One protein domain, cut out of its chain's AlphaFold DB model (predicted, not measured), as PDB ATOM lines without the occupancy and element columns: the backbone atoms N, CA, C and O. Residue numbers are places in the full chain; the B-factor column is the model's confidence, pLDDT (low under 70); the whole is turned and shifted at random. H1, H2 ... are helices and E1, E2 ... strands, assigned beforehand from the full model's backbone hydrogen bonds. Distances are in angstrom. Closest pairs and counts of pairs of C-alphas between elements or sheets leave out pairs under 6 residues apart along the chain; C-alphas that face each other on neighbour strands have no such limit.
ATOM      1  N   SER A  10     139.588 144.792 194.638       45.22
ATOM      2  CA  SER A  10     138.501 143.961 195.165       45.22
ATOM      3  C   SER A  10     138.259 142.833 194.183       45.22
ATOM      4  O   SER A  10     137.439 142.932 193.287       45.22
ATOM      5  N   MET A  11     138.991 141.735 194.333       50.72
ATOM      6  CA  MET A  11     138.811 140.595 193.437       50.72
ATOM      7  C   MET A  11     137.615 139.774 193.923       50.72
ATOM      8  O   MET A  11     137.647 139.176 194.993       50.72
ATOM      9  N   ARG A  12     136.509 139.801 193.173       45.84
ATOM     10  CA  ARG A  12     135.312 138.998 193.456       45.84
ATOM     11  C   ARG A  12     135.136 137.967 192.349       45.84
ATOM     12  O   ARG A  12     134.990 138.336 191.191       45.84
ATOM     13  N   HIS A  13     135.129 136.689 192.715       41.22
ATOM     14  CA  HIS A  13     134.737 135.592 191.830       41.22
ATOM     15  C   HIS A  13     133.363 135.042 192.257       41.22
ATOM     16  O   HIS A  13     133.081 134.971 193.455       41.22
ATOM     17  N   PHE A  14     132.508 134.663 191.302       40.06
ATOM     18  CA  PHE A  14     131.207 134.004 191.508       40.06
ATOM     19  C   PHE A  14     131.090 132.806 190.538       40.06
ATOM     20  O   PHE A  14     131.359 133.033 189.359       40.06
ATOM     21  N   PRO A  15     130.600 131.596 190.924       47.41
ATOM     22  CA  PRO A  15     130.165 131.109 192.240       47.41
ATOM     23  C   PRO A  15     130.855 129.791 192.695       47.41
ATOM     24  O   PRO A  15     130.696 128.762 192.040       47.41
ATOM     25  N   ARG A  16     131.516 129.815 193.872       44.22
ATOM     26  CA  ARG A  16     131.648 128.748 194.918       44.22
ATOM     27  C   ARG A  16     132.891 128.906 195.803       44.22
ATOM     28  O   ARG A  16     132.912 128.330 196.885       44.22
ATOM     29  N   ARG A  17     133.862 129.724 195.392       44.53
ATOM     30  CA  ARG A  17     134.980 130.190 196.221       44.53
ATOM     31  C   ARG A  17     135.216 131.670 195.965       44.53
ATOM     32  O   ARG A  17     135.268 132.102 194.815       44.53
ATOM     33  N   HIS A  18     135.321 132.447 197.034       48.00
ATOM     34  CA  HIS A  18     135.704 133.849 196.943       48.00
ATOM     35  C   HIS A  18     137.163 133.950 197.356       48.00
ATOM     36  O   HIS A  18     137.486 133.598 198.486       48.00
ATOM     37  N   LEU A  19     138.015 134.420 196.446       46.84
ATOM     38  CA  LEU A  19     139.329 134.936 196.800       46.84
ATOM     39  C   LEU A  19     139.230 136.455 196.838       46.84
ATOM     40  O   LEU A  19     139.469 137.126 195.838       46.84
ATOM     41  N   VAL A  20     138.816 136.980 197.989       49.84
ATOM     42  CA  VAL A  20     138.794 138.425 198.211       49.84
ATOM     43  C   VAL A  20     140.186 138.825 198.640       49.84
ATOM     44  O   VAL A  20     140.609 138.497 199.742       49.84
ATOM     45  N   VAL A  21     140.892 139.530 197.762       52.69
ATOM     46  CA  VAL A  21     142.061 140.310 198.160       52.69
ATOM     47  C   VAL A  21     141.615 141.755 198.196       52.69
ATOM     48  O   VAL A  21     141.323 142.324 197.146       52.69
ATOM     49  N   SER A  22     141.518 142.316 199.396       52.78
ATOM     50  CA  SER A  22     141.238 143.733 199.604       52.78
ATOM     51  C   SER A  22     142.516 144.434 200.027       52.78
ATOM     52  O   SER A  22     143.073 144.120 201.078       52.78
ATOM     53  N   LEU A  23     143.017 145.365 199.218       49.16
ATOM     54  CA  LEU A  23     144.200 146.160 199.554       49.16
ATOM     55  C   LEU A  23     143.777 147.603 199.815       49.16
ATOM     56  O   LEU A  23     143.043 148.195 199.030       49.16
ATOM     57  N   THR A  24     144.235 148.180 200.922       49.97
ATOM     58  CA  THR A  24     144.012 149.607 201.215       49.97
ATOM     59  C   THR A  24     145.033 150.493 200.512       49.97
ATOM     60  O   THR A  24     146.098 150.017 200.130       49.97
ATOM     61  N   ALA A  25     144.774 151.806 200.486       37.88
ATOM     62  CA  ALA A  25     145.726 152.860 200.096       37.88
ATOM     63  C   ALA A  25     147.059 152.881 200.848       37.88
ATOM     64  O   ALA A  25     147.961 153.583 200.435       37.88
ATOM     65  N   SER A  26     147.208 152.090 201.912       41.84
ATOM     66  CA  SER A  26     148.490 151.888 202.597       41.84
ATOM     67  C   SER A  26     149.234 150.625 202.129       41.84
ATOM     68  O   SER A  26     150.212 150.198 202.748       41.84
ATOM     69  N   GLY A  27     148.717 149.948 201.095       41.53
ATOM     70  CA  GLY A  27     149.151 148.637 200.610       41.53
ATOM     71  C   GLY A  27     149.123 147.540 201.673       41.53
ATOM     72  O   GLY A  27     149.975 146.648 201.664       41.53
ATOM     73  N   ARG A  28     148.209 147.645 202.640       44.16
ATOM     74  CA  ARG A  28     147.914 146.601 203.628       44.16
ATOM     75  C   ARG A  28     146.748 145.755 203.138       44.16
ATOM     76  O   ARG A  28     145.738 146.325 202.713       44.16
ATOM     77  N   ALA A  29     146.896 144.434 203.218       48.66
ATOM     78  CA  ALA A  29     145.890 143.472 202.786       48.66
ATOM     79  C   ALA A  29     144.788 143.303 203.831       48.66
ATOM     80  O   ALA A  29     144.909 142.513 204.751       48.66
ATOM     81  N   HIS A  30     143.707 144.061 203.718       40.19
ATOM     82  CA  HIS A  30     142.605 144.024 204.674       40.19
ATOM     83  C   HIS A  30     141.840 142.698 204.704       40.19
ATOM     84  O   HIS A  30     141.226 142.393 205.721       40.19
ATOM     85  N   GLU A  31     141.887 141.918 203.627       45.06
ATOM     86  CA  GLU A  31     141.243 140.613 203.557       45.06
ATOM     87  C   GLU A  31     141.962 139.758 202.516       45.06
ATOM     88  O   GLU A  31     142.238 140.244 201.419       45.06
ATOM     89  N   PHE A  32     142.323 138.535 202.901       44.69
ATOM     90  CA  PHE A  32     142.756 137.452 202.021       44.69
ATOM     91  C   PHE A  32     142.111 136.190 202.583       44.69
ATOM     92  O   PHE A  32     142.591 135.628 203.566       44.69
ATOM     93  N   ALA A  33     140.975 135.794 202.024       46.19
ATOM     94  CA  ALA A  33     140.268 134.596 202.451       46.19
ATOM     95  C   ALA A  33     140.107 133.661 201.258       46.19
ATOM     96  O   ALA A  33     139.714 134.101 200.180       46.19
ATOM     97  N   PHE A  34     140.401 132.378 201.465       45.97
ATOM     98  CA  PHE A  34     139.821 131.311 200.663       45.97
ATOM     99  C   PHE A  34     138.554 130.880 201.391       45.97
ATOM    100  O   PHE A  34     138.613 130.095 202.332       45.97
ATOM    101  N   CYS A  35     137.406 131.432 201.009       43.78
ATOM    102  CA  CYS A  35     136.149 130.948 201.568       43.78
ATOM    103  C   CYS A  35     135.755 129.665 200.833       43.78
ATOM    104  O   CYS A  35     135.296 129.730 199.688       43.78
ATOM    105  N   ASP A  36     135.927 128.510 201.478       42.75
ATOM    106  CA  ASP A  36     135.231 127.297 201.061       42.75
ATOM    107  C   ASP A  36     133.719 127.486 201.264       42.75
ATOM    108  O   ASP A  36     133.272 128.126 202.222       42.75
ATOM    109  N   ALA A  37     132.917 126.913 200.362       43.91
ATOM    110  CA  ALA A  37     131.455 127.015 200.374       43.91
ATOM    111  C   ALA A  37     130.799 126.545 201.694       43.91
ATOM    112  O   ALA A  37     129.644 126.884 201.953       43.91
ATOM    113  N   ASP A  38     131.539 125.811 202.528       45.12
ATOM    114  CA  ASP A  38     131.071 125.215 203.781       45.12
ATOM    115  C   ASP A  38     131.286 126.106 205.026       45.12
ATOM    116  O   ASP A  38     131.028 125.676 206.150       45.12
ATOM    117  N   GLY A  39     131.690 127.373 204.854       40.88
ATOM    118  CA  GLY A  39     131.524 128.407 205.888       40.88
ATOM    119  C   GLY A  39     132.578 128.437 207.000       40.88
ATOM    120  O   GLY A  39     132.324 129.001 208.066       40.88
ATOM    121  N   GLY A  40     133.761 127.866 206.772       45.50
ATOM    122  CA  GLY A  40     134.926 128.114 207.620       45.50
ATOM    123  C   GLY A  40     135.545 129.469 207.284       45.50
ATOM    124  O   GLY A  40     136.310 129.578 206.334       45.50
ATOM    125  N   GLU A  41     135.205 130.507 208.042       46.97
ATOM    126  CA  GLU A  41     135.864 131.813 207.962       46.97
ATOM    127  C   GLU A  41     137.270 131.675 208.589       46.97
ATOM    128  O   GLU A  41     137.447 131.868 209.793       46.97
ATOM    129  N   GLU A  42     138.289 131.272 207.816       50.09
ATOM    130  CA  GLU A  42     139.672 131.533 208.237       50.09
ATOM    131  C   GLU A  42     139.832 133.053 208.265       50.09
ATOM    132  O   GLU A  42     139.786 133.731 207.240       50.09
ATOM    133  N   SER A  43     139.905 133.595 209.479       47.38
ATOM    134  CA  SER A  43     139.739 135.018 209.730       47.38
ATOM    135  C   SER A  43     140.715 135.852 208.902       47.38
ATOM    136  O   SER A  43     141.931 135.707 209.034       47.38
ATOM    137  N   ALA A  44     140.175 136.823 208.166       48.78
ATOM    138  CA  ALA A  44     140.878 137.895 207.456       48.78
ATOM    139  C   ALA A  44     141.908 138.686 208.306       48.78
ATOM    140  O   ALA A  44     142.645 139.528 207.790       48.78
ATOM    141  N   GLY A  45     141.971 138.437 209.619       44.88
ATOM    142  CA  GLY A  45     142.710 139.220 210.604       44.88
ATOM    143  C   GLY A  45     144.238 139.178 210.497       44.88
ATOM    144  O   GLY A  45     144.869 140.161 210.882       44.88
ATOM    145  N   GLU A  46     144.859 138.121 209.960       55.38
ATOM    146  CA  GLU A  46     146.331 137.973 210.022       55.38
ATOM    147  C   GLU A  46     147.101 138.633 208.861       55.38
ATOM    148  O   GLU A  46     148.282 138.958 208.995       55.38
ATOM    149  N   TRP A  47     146.443 138.913 207.736       57.41
ATOM    150  CA  TRP A  47     147.111 139.380 206.510       57.41
ATOM    151  C   TRP A  47     147.235 140.907 206.437       57.41
ATOM    152  O   TRP A  47     148.138 141.450 205.796       57.41
ATOM    153  N   SER A  48     146.384 141.615 207.182       52.22
ATOM    154  CA  SER A  48     146.303 143.085 207.207       52.22
ATOM    155  C   SER A  48     147.522 143.793 207.781       52.22
ATOM    156  O   SER A  48     147.713 144.988 207.543       52.22
ATOM    157  N   ALA A  49     148.398 143.057 208.461       66.31
ATOM    158  CA  ALA A  49     149.665 143.567 208.967       66.31
ATOM    159  C   ALA A  49     150.863 143.298 208.034       66.31
ATOM    160  O   ALA A  49     151.943 143.839 208.278       66.31
ATOM    161  N   MET A  50     150.709 142.483 206.983       77.56
ATOM    162  CA  MET A  50     151.839 142.055 206.156       77.56
ATOM    163  C   MET A  50     152.380 143.187 205.269       77.56
ATOM    164  O   MET A  50     151.642 144.001 204.699       77.56
ATOM    165  N   SER A  51     153.708 143.229 205.113       83.38
ATOM    166  CA  SER A  51     154.331 143.995 204.032       83.38
ATOM    167  C   SER A  51     153.958 143.374 202.677       83.38
ATOM    168  O   SER A  51     153.527 142.225 202.610       83.38
ATOM    169  N   LEU A  52     154.118 144.118 201.576       81.44
ATOM    170  CA  LEU A  52     153.812 143.575 200.242       81.44
ATOM    171  C   LEU A  52     154.744 142.411 199.884       81.44
ATOM    172  O   LEU A  52     154.310 141.434 199.291       81.44
ATOM    173  N   GLU A  53     156.001 142.487 200.310       88.00
ATOM    174  CA  GLU A  53     156.972 141.405 200.162       88.00
ATOM    175  C   GLU A  53     156.566 140.149 200.946       88.00
ATOM    176  O   GLU A  53     156.607 139.044 200.403       88.00
ATOM    177  N   ALA A  54     156.120 140.312 202.199       86.44
ATOM    178  CA  ALA A  54     155.636 139.202 203.015       86.44
ATOM    179  C   ALA A  54     154.375 138.570 202.404       86.44
ATOM    180  O   ALA A  54     154.297 137.348 202.307       86.44
ATOM    181  N   LEU A  55     153.445 139.396 201.913       82.56
ATOM    182  CA  LEU A  55     152.248 138.938 201.209       82.56
ATOM    183  C   LEU A  55     152.605 138.121 199.959       82.56
ATOM    184  O   LEU A  55     152.116 137.010 199.801       82.56
ATOM    185  N   VAL A  56     153.479 138.640 199.091       89.50
ATOM    186  CA  VAL A  56     153.925 137.936 197.875       89.50
ATOM    187  C   VAL A  56     154.597 136.608 198.221       89.50
ATOM    188  O   VAL A  56     154.350 135.603 197.554       89.50
ATOM    189  N   THR A  57     155.434 136.595 199.259       89.88
ATOM    190  CA  THR A  57     156.120 135.382 199.723       89.88
ATOM    191  C   THR A  57     155.122 134.330 200.193       89.88
ATOM    192  O   THR A  57     155.188 133.180 199.762       89.88
ATOM    193  N   GLU A  58     154.164 134.726 201.029       84.56
ATOM    194  CA  GLU A  58     153.151 133.816 201.556       84.56
ATOM    195  C   GLU A  58     152.195 133.321 200.460       84.56
ATOM    196  O   GLU A  58     151.891 132.130 200.406       84.56
ATOM    197  N   MET A  59     151.785 134.190 199.528       85.44
ATOM    198  CA  MET A  59     150.995 133.788 198.359       85.44
ATOM    199  C   MET A  59     151.728 132.729 197.533       85.44
ATOM    200  O   MET A  59     151.141 131.698 197.222       85.44
ATOM    201  N   LYS A  60     153.013 132.938 197.211       90.69
ATOM    202  CA  LYS A  60     153.811 131.949 196.468       90.69
ATOM    203  C   LYS A  60     153.879 130.611 197.198       90.69
ATOM    204  O   LYS A  60     153.589 129.587 196.589       90.69
ATOM    205  N   ARG A  61     154.176 130.630 198.502       89.38
ATOM    206  CA  ARG A  61     154.226 129.420 199.336       89.38
ATOM    207  C   ARG A  61     152.903 128.648 199.286       89.38
ATOM    208  O   ARG A  61     152.900 127.451 199.021       89.38
ATOM    209  N   LYS A  62     151.766 129.331 199.478       81.94
ATOM    210  CA  LYS A  62     150.442 128.690 199.406       81.94
ATOM    211  C   LYS A  62     150.127 128.147 198.010       81.94
ATOM    212  O   LYS A  62     149.542 127.071 197.897       81.94
ATOM    213  N   LEU A  63     150.523 128.849 196.949       85.75
ATOM    214  CA  LEU A  63     150.304 128.392 195.571       85.75
ATOM    215  C   LEU A  63     151.125 127.151 195.217       85.75
ATOM    216  O   LEU A  63     150.644 126.305 194.467       85.75
ATOM    217  N   GLU A  64     152.325 127.010 195.776       88.50
ATOM    218  CA  GLU A  64     153.156 125.809 195.629       88.50
ATOM    219  C   GLU A  64     152.548 124.588 196.343       88.50
ATOM    220  O   GLU A  64     152.694 123.459 195.876       88.50
ATOM    221  N   GLU A  65     151.821 124.809 197.441       84.88
ATOM    222  CA  GLU A  65     151.118 123.766 198.206       84.88
ATOM    223  C   GLU A  65     149.729 123.428 197.638       84.88
ATOM    224  O   GLU A  65     149.144 122.392 197.965       84.88
ATOM    225  N   THR A  66     149.190 124.293 196.778       80.62
ATOM    226  CA  THR A  66     147.852 124.140 196.207       80.62
ATOM    227  C   THR A  66     147.813 122.950 195.251       80.62
ATOM    228  O   THR A  66     148.671 122.795 194.386       80.62
ATOM    229  N   THR A  67     146.787 122.106 195.366       81.38
ATOM    230  CA  THR A  67     146.601 120.928 194.497       81.38
ATOM    231  C   THR A  67     145.484 121.095 193.472       81.38
ATOM    232  O   THR A  67     145.522 120.428 192.441       81.38
ATOM    233  N   SER A  68     144.531 121.997 193.715       86.56
ATOM    234  CA  SER A  68     143.455 122.335 192.779       86.56
ATOM    235  C   SER A  68     143.992 123.153 191.605       86.56
ATOM    236  O   SER A  68     144.612 124.197 191.802       86.56
ATOM    237  N   ASP A  69     143.737 122.699 190.379       86.88
ATOM    238  CA  ASP A  69     144.154 123.421 189.174       86.88
ATOM    239  C   ASP A  69     143.430 124.767 189.031       86.88
ATOM    240  O   ASP A  69     144.028 125.745 188.589       86.88
ATOM    241  N   GLU A  70     142.172 124.846 189.466       84.69
ATOM    242  CA  GLU A  70     141.402 126.092 189.481       84.69
ATOM    243  C   GLU A  70     142.022 127.122 190.429       84.69
ATOM    244  O   GLU A  70     142.303 128.250 190.019       84.69
ATOM    245  N   ASP A  71     142.327 126.712 191.665       81.62
ATOM    246  CA  ASP A  71     142.934 127.598 192.665       81.62
ATOM    247  C   ASP A  71     144.347 128.033 192.232       81.62
ATOM    248  O   ASP A  71     144.741 129.175 192.472       81.62
ATOM    249  N   LYS A  72     145.102 127.155 191.550       85.69
ATOM    250  CA  LYS A  72     146.406 127.505 190.964       85.69
ATOM    251  C   LYS A  72     146.268 128.583 189.900       85.69
ATOM    252  O   LYS A  72     146.950 129.601 189.993       85.69
ATOM    253  N   VAL A  73     145.415 128.370 188.893       89.19
ATOM    254  CA  VAL A  73     145.250 129.322 187.781       89.19
ATOM    255  C   VAL A  73     144.761 130.666 188.313       89.19
ATOM    256  O   VAL A  73     145.336 131.701 187.973       89.19
ATOM    257  N   LEU A  74     143.765 130.652 189.202       86.62
ATOM    258  CA  LEU A  74     143.281 131.863 189.851       86.62
ATOM    259  C   LEU A  74     144.399 132.556 190.626       86.62
ATOM    260  O   LEU A  74     144.680 133.724 190.380       86.62
ATOM    261  N   GLY A  75     145.058 131.856 191.545       85.56
ATOM    262  CA  GLY A  75     146.013 132.474 192.453       85.56
ATOM    263  C   GLY A  75     147.284 132.989 191.771       85.56
ATOM    264  O   GLY A  75     147.742 134.084 192.102       85.56
ATOM    265  N   TRP A  76     147.813 132.278 190.767       93.62
ATOM    266  CA  TRP A  76     148.894 132.799 189.917       93.62
ATOM    267  C   TRP A  76     148.433 133.993 189.073       93.62
ATOM    268  O   TRP A  76     149.181 134.960 188.918       93.62
ATOM    269  N   GLY A  77     147.187 133.971 188.595       94.12
ATOM    270  CA  GLY A  77     146.517 135.108 187.970       94.12
ATOM    271  C   GLY A  77     146.458 136.341 188.865       94.12
ATOM    272  O   GLY A  77     146.883 137.423 188.468       94.12
ATOM    273  N   LEU A  78     146.014 136.182 190.109       89.19
ATOM    274  CA  LEU A  78     145.956 137.293 191.056       89.19
ATOM    275  C   LEU A  78     147.344 137.804 191.436       89.19
ATOM    276  O   LEU A  78     147.528 139.009 191.588       89.19
ATOM    277  N   LEU A  79     148.333 136.915 191.548       92.56
ATOM    278  CA  LEU A  79     149.716 137.309 191.807       92.56
ATOM    279  C   LEU A  79     150.293 138.153 190.657       92.56
ATOM    280  O   LEU A  79     151.045 139.095 190.906       92.56
ATOM    281  N   TRP A  80     149.908 137.860 189.411       95.88
ATOM    282  CA  TRP A  80     150.264 138.677 188.250       95.88
ATOM    283  C   TRP A  80     149.629 140.069 188.309       95.88
ATOM    284  O   TRP A  80     150.332 141.070 188.185       95.88
ATOM    285  N   LEU A  81     148.319 140.139 188.554       93.00
ATOM    286  CA  LEU A  81     147.587 141.407 188.623       93.00
ATOM    287  C   LEU A  81     148.056 142.281 189.800       93.00
ATOM    288  O   LEU A  81     148.132 143.507 189.688       93.00
ATOM    289  N   LEU A  82     148.441 141.656 190.916       90.50
ATOM    290  CA  LEU A  82     149.096 142.321 192.041       90.50
ATOM    291  C   LEU A  82     150.427 142.956 191.618       90.50
ATOM    292  O   LEU A  82     150.725 144.089 192.002       90.50
ATOM    293  N   ALA A  83     151.225 142.231 190.829       93.69
ATOM    294  CA  ALA A  83     152.494 142.736 190.324       93.69
ATOM    295  C   ALA A  83     152.295 143.974 189.443       93.69
ATOM    296  O   ALA A  83     153.014 144.955 189.625       93.69
ATOM    297  N   ASP A  84     151.279 143.972 188.576       93.88
ATOM    298  CA  ASP A  84     150.934 145.136 187.758       93.88
ATOM    299  C   ASP A  84     150.474 146.316 188.622       93.88
ATOM    300  O   ASP A  84     151.012 147.422 188.501       93.88
ATOM    301  N   THR A  85     149.554 146.064 189.557       88.94
ATOM    302  CA  THR A  85     148.990 147.064 190.482       88.94
ATOM    303  C   THR A  85     150.075 147.860 191.209       88.94
ATOM    304  O   THR A  85     149.983 149.083 191.295       88.94
ATOM    305  N   PHE A  86     151.126 147.196 191.697       89.19
ATOM    306  CA  PHE A  86     152.190 147.838 192.485       89.19
ATOM    307  C   PHE A  86     153.535 147.950 191.763       89.19
ATOM    308  O   PHE A  86     154.536 148.267 192.399       89.19
ATOM    309  N   GLY A  87     153.585 147.665 190.463       92.94
ATOM    310  CA  GLY A  87     154.811 147.749 189.668       92.94
ATOM    311  C   GLY A  87     155.950 146.832 190.134       92.94
ATOM    312  O   GLY A  87     157.119 147.214 190.114       92.94
ATOM    313  N   LEU A  88     155.633 145.604 190.548       93.88
ATOM    314  CA  LEU A  88     156.603 144.637 191.074       93.88
ATOM    315  C   LEU A  88     157.375 143.934 189.945       93.88
ATOM    316  O   LEU A  88     157.131 142.771 189.624       93.88
ATOM    317  N   LEU A  89     158.348 144.627 189.347       95.25
ATOM    318  CA  LEU A  89     159.119 144.108 188.205       95.25
ATOM    319  C   LEU A  89     159.849 142.787 188.490       95.25
ATOM    320  O   LEU A  89     159.841 141.900 187.640       95.25
ATOM    321  N   SER A  90     160.422 142.610 189.683       95.12
ATOM    322  CA  SER A  90     161.083 141.350 190.065       95.12
ATOM    323  C   SER A  90     160.104 140.172 190.129       95.12
ATOM    324  O   SER A  90     160.453 139.032 189.811       95.12
ATOM    325  N   LEU A  91     158.847 140.438 190.495       95.81
ATOM    326  CA  LEU A  91     157.795 139.432 190.484       95.81
ATOM    327  C   LEU A  91     157.435 139.054 189.043       95.81
ATOM    328  O   LEU A  91     157.447 137.861 188.731       95.81
ATOM    329  N   HIS A  92     157.242 140.038 188.155       97.25
ATOM    330  CA  HIS A  92     157.053 139.782 186.721       97.25
ATOM    331  C   HIS A  92     158.208 138.966 186.129       97.25
ATOM    332  O   HIS A  92     157.968 137.978 185.438       97.25
ATOM    333  N   GLU A  93     159.458 139.308 186.449       97.88
ATOM    334  CA  GLU A  93     160.633 138.565 185.986       97.88
ATOM    335  C   GLU A  93     160.574 137.091 186.400       97.88
ATOM    336  O   GLU A  93     160.896 136.207 185.601       97.88
ATOM    337  N   SER A  94     160.130 136.803 187.624       97.06
ATOM    338  CA  SER A  94     159.995 135.427 188.107       97.06
ATOM    339  C   SER A  94     158.834 134.658 187.467       97.06
ATOM    340  O   SER A  94     158.856 133.428 187.468       97.06
ATOM    341  N   MET A  95     157.830 135.350 186.922       98.06
ATOM    342  CA  MET A  95     156.589 134.755 186.408       98.06
ATOM    343  C   MET A  95     156.555 134.614 184.885       98.06
ATOM    344  O   MET A  95     155.762 133.833 184.372       98.06
ATOM    345  N   LEU A  96     157.394 135.339 184.149       98.50
ATOM    346  CA  LEU A  96     157.388 135.309 182.686       98.50
ATOM    347  C   LEU A  96     158.080 134.068 182.117       98.50
ATOM    348  O   LEU A  96     159.189 133.704 182.523       98.50
ATOM    349  N   HIS A  97     157.447 133.471 181.110       98.69
ATOM    350  CA  HIS A  97     158.073 132.486 180.238       98.69
ATOM    351  C   HIS A  97     159.142 133.174 179.370       98.69
ATOM    352  O   HIS A  97     159.017 134.352 179.034       98.69
ATOM    353  N   LYS A  98     160.195 132.451 178.970       98.38
ATOM    354  CA  LYS A  98     161.282 133.013 178.136       98.38
ATOM    355  C   LYS A  98     160.774 133.603 176.808       98.38
ATOM    356  O   LYS A  98     161.263 134.642 176.374       98.38
ATOM    357  N   ASP A  99     159.741 132.983 176.241       98.44
ATOM    358  CA  ASP A  99     159.110 133.358 174.969       98.44
ATOM    359  C   ASP A  99     157.812 134.163 175.192       98.44
ATOM    360  O   ASP A  99     156.875 134.071 174.403       98.44
ATOM    361  N   ALA A 100     157.704 134.889 176.311       98.56
ATOM    362  CA  ALA A 100     156.501 135.650 176.636       98.56
ATOM    363  C   ALA A 100     156.184 136.728 175.588       98.56
ATOM    364  O   ALA A 100     157.089 137.346 175.033       98.56
ATOM    365  N   SER A 101     154.897 136.993 175.362       98.38
ATOM    366  CA  SER A 101     154.436 138.048 174.455       98.38
ATOM    367  C   SER A 101     153.310 138.885 175.060       98.38
ATOM    368  O   SER A 101     152.406 138.358 175.708       98.38
ATOM    369  N   MET A 102     153.353 140.200 174.853       96.38
ATOM    370  CA  MET A 102     152.260 141.107 175.216       96.38
ATOM    371  C   MET A 102     152.325 142.391 174.395       96.38
ATOM    372  O   MET A 102     153.410 142.901 174.137       96.38
ATOM    373  N   PHE A 103     151.173 142.923 173.983       90.75
ATOM    374  CA  PHE A 103     151.082 144.212 173.273       90.75
ATOM    375  C   PHE A 103     152.007 144.348 172.043       90.75
ATOM    376  O   PHE A 103     152.524 145.425 171.761       90.75
ATOM    377  N   GLY A 104     152.233 143.255 171.304       93.81
ATOM    378  CA  GLY A 104     153.137 143.232 170.145       93.81
ATOM    379  C   GLY A 104     154.631 143.169 170.489       93.81
ATOM    380  O   GLY A 104     155.462 143.230 169.588       93.81
ATOM    381  N   VAL A 105     154.977 143.038 171.771       97.06
ATOM    382  CA  VAL A 105     156.333 142.789 172.266       97.06
ATOM    383  C   VAL A 105     156.517 141.290 172.486       97.06
ATOM    384  O   VAL A 105     155.624 140.634 173.022       97.06
ATOM    385  N   GLU A 106     157.672 140.753 172.094       98.25
ATOM    386  CA  GLU A 106     157.997 139.326 172.171       98.25
ATOM    387  C   GLU A 106     159.341 139.093 172.873       98.25
ATOM    388  O   GLU A 106     160.311 139.819 172.651       98.25
ATOM    389  N   GLY A 107     159.399 138.047 173.697       98.38
ATOM    390  CA  GLY A 107     160.547 137.682 174.519       98.38
ATOM    391  C   GLY A 107     160.503 138.315 175.911       98.38
ATOM    392  O   GLY A 107     160.174 139.491 176.076       98.38
ATOM    393  N   LYS A 108     160.884 137.533 176.927       98.31
ATOM    394  CA  LYS A 108     160.868 137.942 178.343       98.31
ATOM    395  C   LYS A 108     161.531 139.300 178.588       98.31
ATOM    396  O   LYS A 108     160.935 140.154 179.237       98.31
ATOM    397  N   ASP A 109     162.737 139.504 178.067       98.38
ATOM    398  CA  ASP A 109     163.518 140.717 178.335       98.38
ATOM    399  C   ASP A 109     162.865 141.959 177.721       98.38
ATOM    400  O   ASP A 109     162.799 143.006 178.359       98.38
ATOM    401  N   ALA A 110     162.312 141.833 176.511       98.00
ATOM    402  CA  ALA A 110     161.602 142.924 175.854       98.00
ATOM    403  C   ALA A 110     160.294 143.258 176.585       98.00
ATOM    404  O   ALA A 110     159.951 144.429 176.750       98.00
ATOM    405  N   VAL A 111     159.584 142.239 177.079       97.81
ATOM    406  CA  VAL A 111     158.390 142.413 177.912       97.81
ATOM    407  C   VAL A 111     158.720 143.123 179.232       97.81
ATOM    408  O   VAL A 111     157.985 144.020 179.649       97.81
ATOM    409  N   LEU A 112     159.824 142.758 179.887       97.31
ATOM    410  CA  LEU A 112     160.278 143.419 181.112       97.31
ATOM    411  C   LEU A 112     160.715 144.861 180.856       97.31
ATOM    412  O   LEU A 112     160.341 145.745 181.626       97.31
ATOM    413  N   ASP A 113     161.442 145.117 179.766       96.62
ATOM    414  CA  ASP A 113     161.811 146.474 179.350       96.62
ATOM    415  C   ASP A 113     160.561 147.322 179.083       96.62
ATOM    416  O   ASP A 113     160.464 148.439 179.594       96.62
ATOM    417  N   PHE A 114     159.566 146.769 178.376       95.12
ATOM    418  CA  PHE A 114     158.262 147.406 178.183       95.12
ATOM    419  C   PHE A 114     157.647 147.759 179.537       95.12
ATOM    420  O   PHE A 114     157.473 148.940 179.826       95.12
ATOM    421  N   LYS A 115     157.407 146.773 180.411       94.81
ATOM    422  CA  LYS A 115     156.795 147.001 181.728       94.81
ATOM    423  C   LYS A 115     157.566 148.011 182.580       94.81
ATOM    424  O   LYS A 115     156.934 148.831 183.238       94.81
ATOM    425  N   SER A 116     158.899 148.010 182.544       94.75
ATOM    426  CA  SER A 116     159.716 148.932 183.343       94.75
ATOM    427  C   SER A 116     159.447 150.410 183.032       94.75
ATOM    428  O   SER A 116     159.510 151.249 183.928       94.75
ATOM    429  N   LYS A 117     159.068 150.720 181.785       91.56
ATOM    430  CA  LYS A 117     158.749 152.082 181.332       91.56
ATOM    431  C   LYS A 117     157.378 152.565 181.798       91.56
ATOM    432  O   LYS A 117     157.198 153.767 181.950       91.56
ATOM    433  N   PHE A 118     156.429 151.652 182.021       86.75
ATOM    434  CA  PHE A 118     155.060 151.995 182.429       86.75
ATOM    435  C   PHE A 118     154.862 151.895 183.938       86.75
ATOM    436  O   PHE A 118     154.187 152.728 184.530       86.75
ATOM    437  N   LEU A 119     155.451 150.882 184.574       89.50
ATOM    438  CA  LEU A 119     155.114 150.520 185.947       89.50
ATOM    439  C   LEU A 119     155.937 151.245 187.020       89.50
ATOM    440  O   LEU A 119     155.665 151.059 188.205       89.50
ATOM    441  N   GLY A 120     156.927 152.058 186.634       77.44
ATOM    442  CA  GLY A 120     157.903 152.656 187.554       77.44
ATOM    443  C   GLY A 120     157.331 153.604 188.619       77.44
ATOM    444  O   GLY A 120     158.024 153.897 189.589       77.44
ATOM    445  N   GLY A 121     156.089 154.074 188.459       73.56
ATOM    446  CA  GLY A 121     155.387 154.919 189.439       73.56
ATOM    447  C   GLY A 121     154.532 154.153 190.456       73.56
ATOM    448  O   GLY A 121     154.006 154.768 191.388       73.56
ATOM    449  N   GLY A 122     154.398 152.835 190.281       76.31
ATOM    450  CA  GLY A 122     153.550 151.983 191.104       76.31
ATOM    451  C   GLY A 122     154.099 151.835 192.514       76.31
ATOM    452  O   GLY A 122     155.249 151.453 192.722       76.31
ATOM    453  N   SER A 123     153.268 152.120 193.506       71.94
ATOM    454  CA  SER A 123     153.584 151.899 194.911       71.94
ATOM    455  C   SER A 123     152.315 151.632 195.708       71.94
ATOM    456  O   SER A 123     151.201 151.739 195.198       71.94
ATOM    457  N   LYS A 124     152.480 151.293 196.986       64.69
ATOM    458  CA  LYS A 124     151.360 151.077 197.908       64.69
ATOM    459  C   LYS A 124     150.422 152.282 198.008       64.69
ATOM    460  O   LYS A 124     149.215 152.083 198.090       64.69
ATOM    461  N   ASP A 125     150.996 153.481 197.984       70.75
ATOM    462  CA  ASP A 125     150.275 154.746 198.132       70.75
ATOM    463  C   ASP A 125     149.851 155.339 196.773       70.75
ATOM    464  O   ASP A 125     149.052 156.270 196.726       70.75
ATOM    465  N   ASN A 126     150.379 154.797 195.669       80.19
ATOM    466  CA  ASN A 126     150.097 155.222 194.298       80.19
ATOM    467  C   ASN A 126     150.073 154.002 193.357       80.19
ATOM    468  O   ASN A 126     151.072 153.731 192.684       80.19
ATOM    469  N   PRO A 127     148.997 153.200 193.366       85.88
ATOM    470  CA  PRO A 127     148.890 152.016 192.517       85.88
ATOM    471  C   PRO A 127     148.796 152.397 191.031       85.88
ATOM    472  O   PRO A 127     148.179 153.394 190.673       85.88
ATOM    473  N   ASN A 128     149.357 151.564 190.153       88.69
ATOM    474  CA  ASN A 128     149.245 151.725 188.699       88.69
ATOM    475  C   ASN A 128     147.862 151.323 188.169       88.69
ATOM    476  O   ASN A 128     147.437 151.815 187.124       88.69
ATOM    477  N   TYR A 129     147.185 150.407 188.863       87.56
ATOM    478  CA  TYR A 129     145.901 149.856 188.444       87.56
ATOM    479  C   TYR A 129     144.977 149.641 189.640       87.56
ATOM    480  O   TYR A 129     145.445 149.431 190.757       87.56
ATOM    481  N   THR A 130     143.673 149.613 189.395       85.75
ATOM    482  CA  THR A 130     142.720 148.892 190.249       85.75
ATOM    483  C   THR A 130     142.236 147.658 189.502       85.75
ATOM    484  O   THR A 130     142.105 147.681 188.277       85.75
ATOM    485  N   ILE A 131     141.993 146.569 190.228       83.75
ATOM    486  CA  ILE A 131     141.412 145.342 189.668       83.75
ATOM    487  C   ILE A 131     139.984 145.232 190.190       83.75
ATOM    488  O   ILE A 131     139.773 145.162 191.405       83.75
ATOM    489  N   ASP A 132     139.028 145.240 189.264       76.62
ATOM    490  CA  ASP A 132     137.595 145.345 189.556       76.62
ATOM    491  C   ASP A 132     136.964 143.963 189.751       76.62
ATOM    492  O   ASP A 132     136.330 143.679 190.762       76.62
ATOM    493  N   THR A 133     137.125 143.063 188.780       80.12
ATOM    494  CA  THR A 133     136.477 141.745 188.810       80.12
ATOM    495  C   THR A 133     137.274 140.731 187.999       80.12
ATOM    496  O   THR A 133     137.784 141.053 186.929       80.12
ATOM    497  N   VAL A 134     137.350 139.491 188.499       84.88
ATOM    498  CA  VAL A 134     137.803 138.327 187.721       84.88
ATOM    499  C   VAL A 134     136.568 137.663 187.124       84.88
ATOM    500  O   VAL A 134     135.782 137.042 187.841       84.88
ATOM    501  N   HIS A 135     136.392 137.819 185.816       84.19
ATOM    502  CA  HIS A 135     135.212 137.364 185.080       84.19
ATOM    503  C   HIS A 135     135.223 135.866 184.813       84.19
ATOM    504  O   HIS A 135     134.179 135.222 184.886       84.19
ATOM    505  N   GLU A 136     136.393 135.310 184.504       89.06
ATOM    506  CA  GLU A 136     136.514 133.919 184.076       89.06
ATOM    507  C   GLU A 136     137.853 133.313 184.491       89.06
ATOM    508  O   GLU A 136     138.889 133.987 184.502       89.06
ATOM    509  N   ILE A 137     137.806 132.020 184.818       88.56
ATOM    510  CA  ILE A 137     138.962 131.154 185.043       88.56
ATOM    511  C   ILE A 137     138.786 129.954 184.111       88.56
ATOM    512  O   ILE A 137     137.987 129.055 184.375       88.56
ATOM    513  N   ASP A 138     139.527 129.931 183.011       95.00
ATOM    514  CA  ASP A 138     139.555 128.782 182.113       95.00
ATOM    515  C   ASP A 138     140.715 127.874 182.521       95.00
ATOM    516  O   ASP A 138     141.865 128.068 182.125       95.00
ATOM    517  N   VAL A 139     140.407 126.867 183.338       93.00
ATOM    518  CA  VAL A 139     141.395 125.901 183.841       93.00
ATOM    519  C   VAL A 139     142.010 125.078 182.708       93.00
ATOM    520  O   VAL A 139     143.205 124.781 182.730       93.00
ATOM    521  N   THR A 140     141.221 124.746 181.681       96.81
ATOM    522  CA  THR A 140     141.677 123.902 180.567       96.81
ATOM    523  C   THR A 140     142.774 124.610 179.776       96.81
ATOM    524  O   THR A 140     143.813 124.016 179.469       96.81
ATOM    525  N   ASN A 141     142.564 125.896 179.493       97.69
ATOM    526  CA  ASN A 141     143.516 126.722 178.760       97.69
ATOM    527  C   ASN A 141     144.486 127.499 179.668       97.69
ATOM    528  O   ASN A 141     145.377 128.168 179.145       97.69
ATOM    529  N   ARG A 142     144.344 127.383 180.997       97.88
ATOM    530  CA  ARG A 142     145.072 128.140 182.028       97.88
ATOM    531  C   ARG A 142     145.054 129.637 181.727       97.88
ATOM    532  O   ARG A 142     146.084 130.246 181.440       97.88
ATOM    533  N   VAL A 143     143.858 130.210 181.743       97.88
ATOM    534  CA  VAL A 143     143.619 131.631 181.471       97.88
ATOM    535  C   VAL A 143     142.802 132.222 182.606       97.88
ATOM    536  O   VAL A 143     141.874 131.580 183.097       97.88
ATOM    537  N   ILE A 144     143.121 133.456 182.986       94.44
ATOM    538  CA  ILE A 144     142.189 134.293 183.742       94.44
ATOM    539  C   ILE A 144     141.765 135.481 182.884       94.44
ATOM    540  O   ILE A 144     142.529 135.943 182.039       94.44
ATOM    541  N   VAL A 145     140.550 135.965 183.102       94.75
ATOM    542  CA  VAL A 145     140.020 137.175 182.466       94.75
ATOM    543  C   VAL A 145     139.652 138.141 183.577       94.75
ATOM    544  O   VAL A 145     138.795 137.819 184.401       94.75
ATOM    545  N   ALA A 146     140.298 139.302 183.628       90.81
ATOM    546  CA  ALA A 146     140.090 140.260 184.707       90.81
ATOM    547  C   ALA A 146     140.009 141.694 184.193       90.81
ATOM    548  O   ALA A 146     140.817 142.112 183.367       90.81
ATOM    549  N   ASP A 147     139.057 142.454 184.722       90.81
ATOM    550  CA  ASP A 147     138.953 143.880 184.443       90.81
ATOM    551  C   ASP A 147     139.889 144.693 185.323       90.81
ATOM    552  O   ASP A 147     140.047 144.430 186.519       90.81
ATOM    553  N   PHE A 148     140.441 145.740 184.722       89.50
ATOM    554  CA  PHE A 148     141.269 146.721 185.395       89.50
ATOM    555  C   PHE A 148     140.874 148.154 185.025       89.50
ATOM    556  O   PHE A 148     140.329 148.436 183.951       89.50
ATOM    557  N   GLU A 149     141.219 149.087 185.902       89.38
ATOM    558  CA  GLU A 149     141.315 150.514 185.602       89.38
ATOM    559  C   GLU A 149     142.778 150.941 185.713       89.38
ATOM    560  O   GLU A 149     143.421 150.718 186.732       89.38
ATOM    561  N   CYS A 150     143.323 151.522 184.648       91.69
ATOM    562  CA  CYS A 150     144.668 152.081 184.628       91.69
ATOM    563  C   CYS A 150     144.649 153.469 185.264       91.69
ATOM    564  O   CYS A 150     143.871 154.325 184.842       91.69
ATOM    565  N   LEU A 151     145.532 153.679 186.237       89.62
ATOM    566  CA  LEU A 151     145.705 154.923 186.990       89.62
ATOM    567  C   LEU A 151     147.011 155.652 186.641       89.62
ATOM    568  O   LEU A 151     147.307 156.702 187.205       89.62
ATOM    569  N   ILE A 152     147.813 155.094 185.730       89.12
ATOM    570  CA  ILE A 152     149.058 155.713 185.268       89.12
ATOM    571  C   ILE A 152     148.717 156.987 184.486       89.12
ATOM    572  O   ILE A 152     147.972 156.925 183.504       89.12
ATOM    573  N   GLU A 153     149.304 158.112 184.899       88.31
ATOM    574  CA  GLU A 153     149.114 159.416 184.256       88.31
ATOM    575  C   GLU A 153     149.421 159.345 182.751       88.31
ATOM    576  O   GLU A 153     150.492 158.892 182.336       88.31
ATOM    577  N   GLY A 154     148.470 159.776 181.922       89.88
ATOM    578  CA  GLY A 154     148.576 159.722 180.463       89.88
ATOM    579  C   GLY A 154     148.296 158.348 179.836       89.88
ATOM    580  O   GLY A 154     148.492 158.187 178.631       89.88
ATOM    581  N   TYR A 155     147.830 157.362 180.605       88.94
ATOM    582  CA  TYR A 155     147.406 156.040 180.113       88.94
ATOM    583  C   TYR A 155     146.092 155.558 180.749       88.94
ATOM    584  O   TYR A 155     145.754 154.365 180.692       88.94
ATOM    585  N   GLU A 156     145.352 156.475 181.364       91.50
ATOM    586  CA  GLU A 156     144.182 156.194 182.180       91.50
ATOM    587  C   GLU A 156     143.046 155.564 181.373       91.50
ATOM    588  O   GLU A 156     142.835 155.847 180.188       91.50
ATOM    589  N   GLY A 157     142.268 154.718 182.043       91.50
ATOM    590  CA  GLY A 157     141.048 154.140 181.487       91.50
ATOM    591  C   GLY A 157     140.904 152.655 181.774       91.50
ATOM    592  O   GLY A 157     141.794 152.010 182.324       91.50
ATOM    593  N   ARG A 158     139.760 152.100 181.375       93.12
ATOM    594  CA  ARG A 158     139.384 150.718 181.691       93.12
ATOM    595  C   ARG A 158     139.802 149.731 180.607       93.12
ATOM    596  O   ARG A 158     139.781 150.057 179.414       93.12
ATOM    597  N   GLY A 159     140.104 148.510 181.018       93.69
ATOM    598  CA  GLY A 159     140.338 147.397 180.114       93.69
ATOM    599  C   GLY A 159     140.127 146.041 180.772       93.69
ATOM    600  O   GLY A 159     139.800 145.967 181.952       93.69
ATOM    601  N   THR A 160     140.329 144.993 179.986       94.81
ATOM    602  CA  THR A 160     140.396 143.600 180.427       94.81
ATOM    603  C   THR A 160     141.772 143.053 180.099       94.81
ATOM    604  O   THR A 160     142.212 143.168 178.954       94.81
ATOM    605  N   ASP A 161     142.402 142.410 181.073       95.56
ATOM    606  CA  ASP A 161     143.608 141.610 180.908       95.56
ATOM    607  C   ASP A 161     143.255 140.121 180.817       95.56
ATOM    608  O   ASP A 161     142.393 139.609 181.536       95.56
ATOM    609  N   ILE A 162     143.947 139.425 179.914       97.88
ATOM    610  CA  ILE A 162     143.768 138.001 179.622       97.88
ATOM    611  C   ILE A 162     145.146 137.310 179.643       97.88
ATOM    612  O   ILE A 162     145.691 136.963 178.585       97.88
ATOM    613  N   PRO A 163     145.782 137.157 180.821       98.06
ATOM    614  CA  PRO A 163     147.034 136.426 180.944       98.06
ATOM    615  C   PRO A 163     146.813 134.919 180.766       98.06
ATOM    616  O   PRO A 163     145.841 134.333 181.248       98.06
ATOM    617  N   LYS A 164     147.755 134.291 180.062       98.56
ATOM    618  CA  LYS A 164     147.750 132.871 179.708       98.56
ATOM    619  C   LYS A 164     149.007 132.205 180.236       98.56
ATOM    620  O   LYS A 164     150.120 132.701 180.014       98.56
ATOM    621  N   PHE A 165     148.822 131.060 180.881       98.44
ATOM    622  CA  PHE A 165     149.893 130.323 181.534       98.44
ATOM    623  C   PHE A 165     150.278 129.057 180.763       98.44
ATOM    624  O   PHE A 165     149.439 128.339 180.207       98.44
ATOM    625  N   ASP A 166     151.571 128.765 180.751       98.19
ATOM    626  CA  ASP A 166     152.088 127.467 180.339       98.19
ATOM    627  C   ASP A 166     151.845 126.409 181.447       98.19
ATOM    628  O   ASP A 166     151.289 126.729 182.504       98.19
ATOM    629  N   PRO A 167     152.197 125.129 181.229       97.38
ATOM    630  CA  PRO A 167     152.037 124.093 182.252       97.38
ATOM    631  C   PRO A 167     152.814 124.339 183.557       97.38
ATOM    632  O   PRO A 167     152.407 123.818 184.592       97.38
ATOM    633  N   ASP A 168     153.873 125.154 183.528       96.75
ATOM    634  CA  ASP A 168     154.711 125.506 184.683       96.75
ATOM    635  C   ASP A 168     154.236 126.798 185.379       96.75
ATOM    636  O   ASP A 168     154.958 127.390 186.189       96.75
ATOM    637  N   MET A 169     153.018 127.256 185.062       96.75
ATOM    638  CA  MET A 169     152.423 128.502 185.555       96.75
ATOM    639  C   MET A 169     153.253 129.751 185.222       96.75
ATOM    640  O   MET A 169     153.186 130.765 185.922       96.75
ATOM    641  N   LYS A 170     154.028 129.715 184.131       98.25
ATOM    642  CA  LYS A 170     154.677 130.903 183.575       98.25
ATOM    643  C   LYS A 170     153.776 131.575 182.558       98.25
ATOM    644  O   LYS A 170     153.138 130.931 181.729       98.25
ATOM    645  N   ILE A 171     153.762 132.898 182.582       98.44
ATOM    646  CA  ILE A 171     152.984 133.694 181.638       98.44
ATOM    647  C   ILE A 171     153.726 133.733 180.312       98.44
ATOM    648  O   ILE A 171     154.819 134.294 180.220       98.44
ATOM    649  N   PHE A 172     153.124 133.135 179.288       98.56
ATOM    650  CA  PHE A 172     153.670 133.129 177.930       98.56
ATOM    651  C   PHE A 172     152.950 134.118 177.008       98.56
ATOM    652  O   PHE A 172     153.487 134.506 175.970       98.56
ATOM    653  N   ARG A 173     151.740 134.550 177.370       98.44
ATOM    654  CA  ARG A 173     150.989 135.535 176.598       98.44
ATOM    655  C   ARG A 173     150.067 136.348 177.489       98.44
ATOM    656  O   ARG A 173     149.408 135.786 178.357       98.44
ATOM    657  N   VAL A 174     149.983 137.645 177.225       98.06
ATOM    658  CA  VAL A 174     148.945 138.518 177.776       98.06
ATOM    659  C   VAL A 174     148.275 139.238 176.619       98.06
ATOM    660  O   VAL A 174     148.915 140.007 175.899       98.06
ATOM    661  N   ASP A 175     146.992 138.954 176.425       97.19
ATOM    662  CA  ASP A 175     146.134 139.768 175.572       97.19
ATOM    663  C   ASP A 175     145.421 140.793 176.457       97.19
ATOM    664  O   ASP A 175     145.111 140.496 177.609       97.19
ATOM    665  N   ALA A 176     145.146 141.984 175.931       93.19
ATOM    666  CA  ALA A 176     144.337 142.955 176.650       93.19
ATOM    667  C   ALA A 176     143.426 143.739 175.710       93.19
ATOM    668  O   ALA A 176     143.768 144.015 174.555       93.19
ATOM    669  N   LEU A 177     142.261 144.107 176.228       93.19
ATOM    670  CA  LEU A 177     141.232 144.862 175.528       93.19
ATOM    671  C   LEU A 177     141.006 146.176 176.270       93.19
ATOM    672  O   LEU A 177     140.753 146.174 177.467       93.19
ATOM    673  N   ARG A 178     141.073 147.314 175.579       90.75
ATOM    674  CA  ARG A 178     140.694 148.611 176.165       90.75
ATOM    675  C   ARG A 178     139.201 148.850 175.932       90.75
ATOM    676  O   ARG A 178     138.735 148.785 174.799       90.75
ATOM    677  N   HIS A 179     138.458 149.138 177.001       86.81
ATOM    678  CA  HIS A 179     136.993 149.287 176.974       86.81
ATOM    679  C   HIS A 179     136.531 150.670 176.533       86.81
ATOM    680  O   HIS A 179     135.434 150.836 176.006       86.81
TER     681      HIS A 179
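Overview. This is residues 10 to 179 of the 186 residues of an uncharacterized protein of Thalassiosira oceanica (UniProt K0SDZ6). A twisted sheet of five strands has one long helix, H2, packed on one face; H1 packs on H2 clear of the sheet, while H3 and H4 sit toward the sheet's E3 edge. A separate hairpin of E1 and E2 lies toward the end of the longest axis that is away from H4. The printed part has 170 residues, with four named helices and seven named strands in the order E1 E2 H1 H2 H3 E3 H4 E4 E5 E6 E7, and its class is mixed. The large sheet runs E3 E7 E6 E5 E4 and is mixed. The whole is compact, with a radius of gyration of the C-alphas of 15.2 A and spans of 44 by 36 by 29 A.

Along the chain. E1, residues 18 to 23, begins at C-alpha 18 (135.704, 133.849, 196.943), and E2 is residues 29 to 35. H1 is residues 52 to 65, 20.1 A long; H2 is residues 69 to 86, 25.9 A. H3, residues 89 to 95, is joined by a tight link, with 0 residues between them, to E3, residues 96 to 102, and H4 is residues 108 to 119. E4, residues 129 to 138, 22.9 A, bends by 69 degrees at residue 132; E5, residues 143 to 150, 20.7 A, bends by 52 degrees at residue 147. E6 is residues 157 to 165, 25.4 A; E7, residues 171 to 178, 20.1 A, ends at C-alpha 178 (140.694, 148.611, 176.165).

Arrangement. E4 to E7 form a meander, each strand the antiparallel neighbour of the one before, with N 145 and O 136 at 2.9 A, N 161 and O 146 at 2.8 A, and N 162 and O 175 at 2.8 A. E3 is parallel to E7, with N 101 and O 172 at 2.9 A. There are two layers, helices on one face of a sheet: H2 and H4. The closest C-alphas of H2 and E4 are those of Thr 85 and Tyr 129, 4.6 A; those of E3 and H4 are Lys 98 and Lys 108, 5.0 A. H3 only grazes the sheet. H1 and H2, a helical hairpin, touch at Leu 63 and Lys 72, whose C-alphas are 6.1 A apart, at a shallow tilt of 15 degrees. H3 touches H4 at a tilt of 37 degrees, only just steep, with the C-alphas of Leu 89 and Ser 116 closest, 6.9 A. E1 and E2, an antiparallel hairpin, have N 30 and O 22 at 2.7 A; E1 and H2 are near each other, with 7 pairs of C-alphas within 10 A. Every O i to N i+4 pair is within hydrogen-bond range in H1, H2 and H3, and 7 of 8 in H4.

Size, cuts and confidence. The C-alphas farthest apart, of Asp 38 and Gly 154, are 45.2 A apart. The printed part has no cut. The link from E2 to H1, residues 36 to 51, is long. Mean pLDDT of the printed part is 80.5; residues 10 to 49 and residue 124 are under 70.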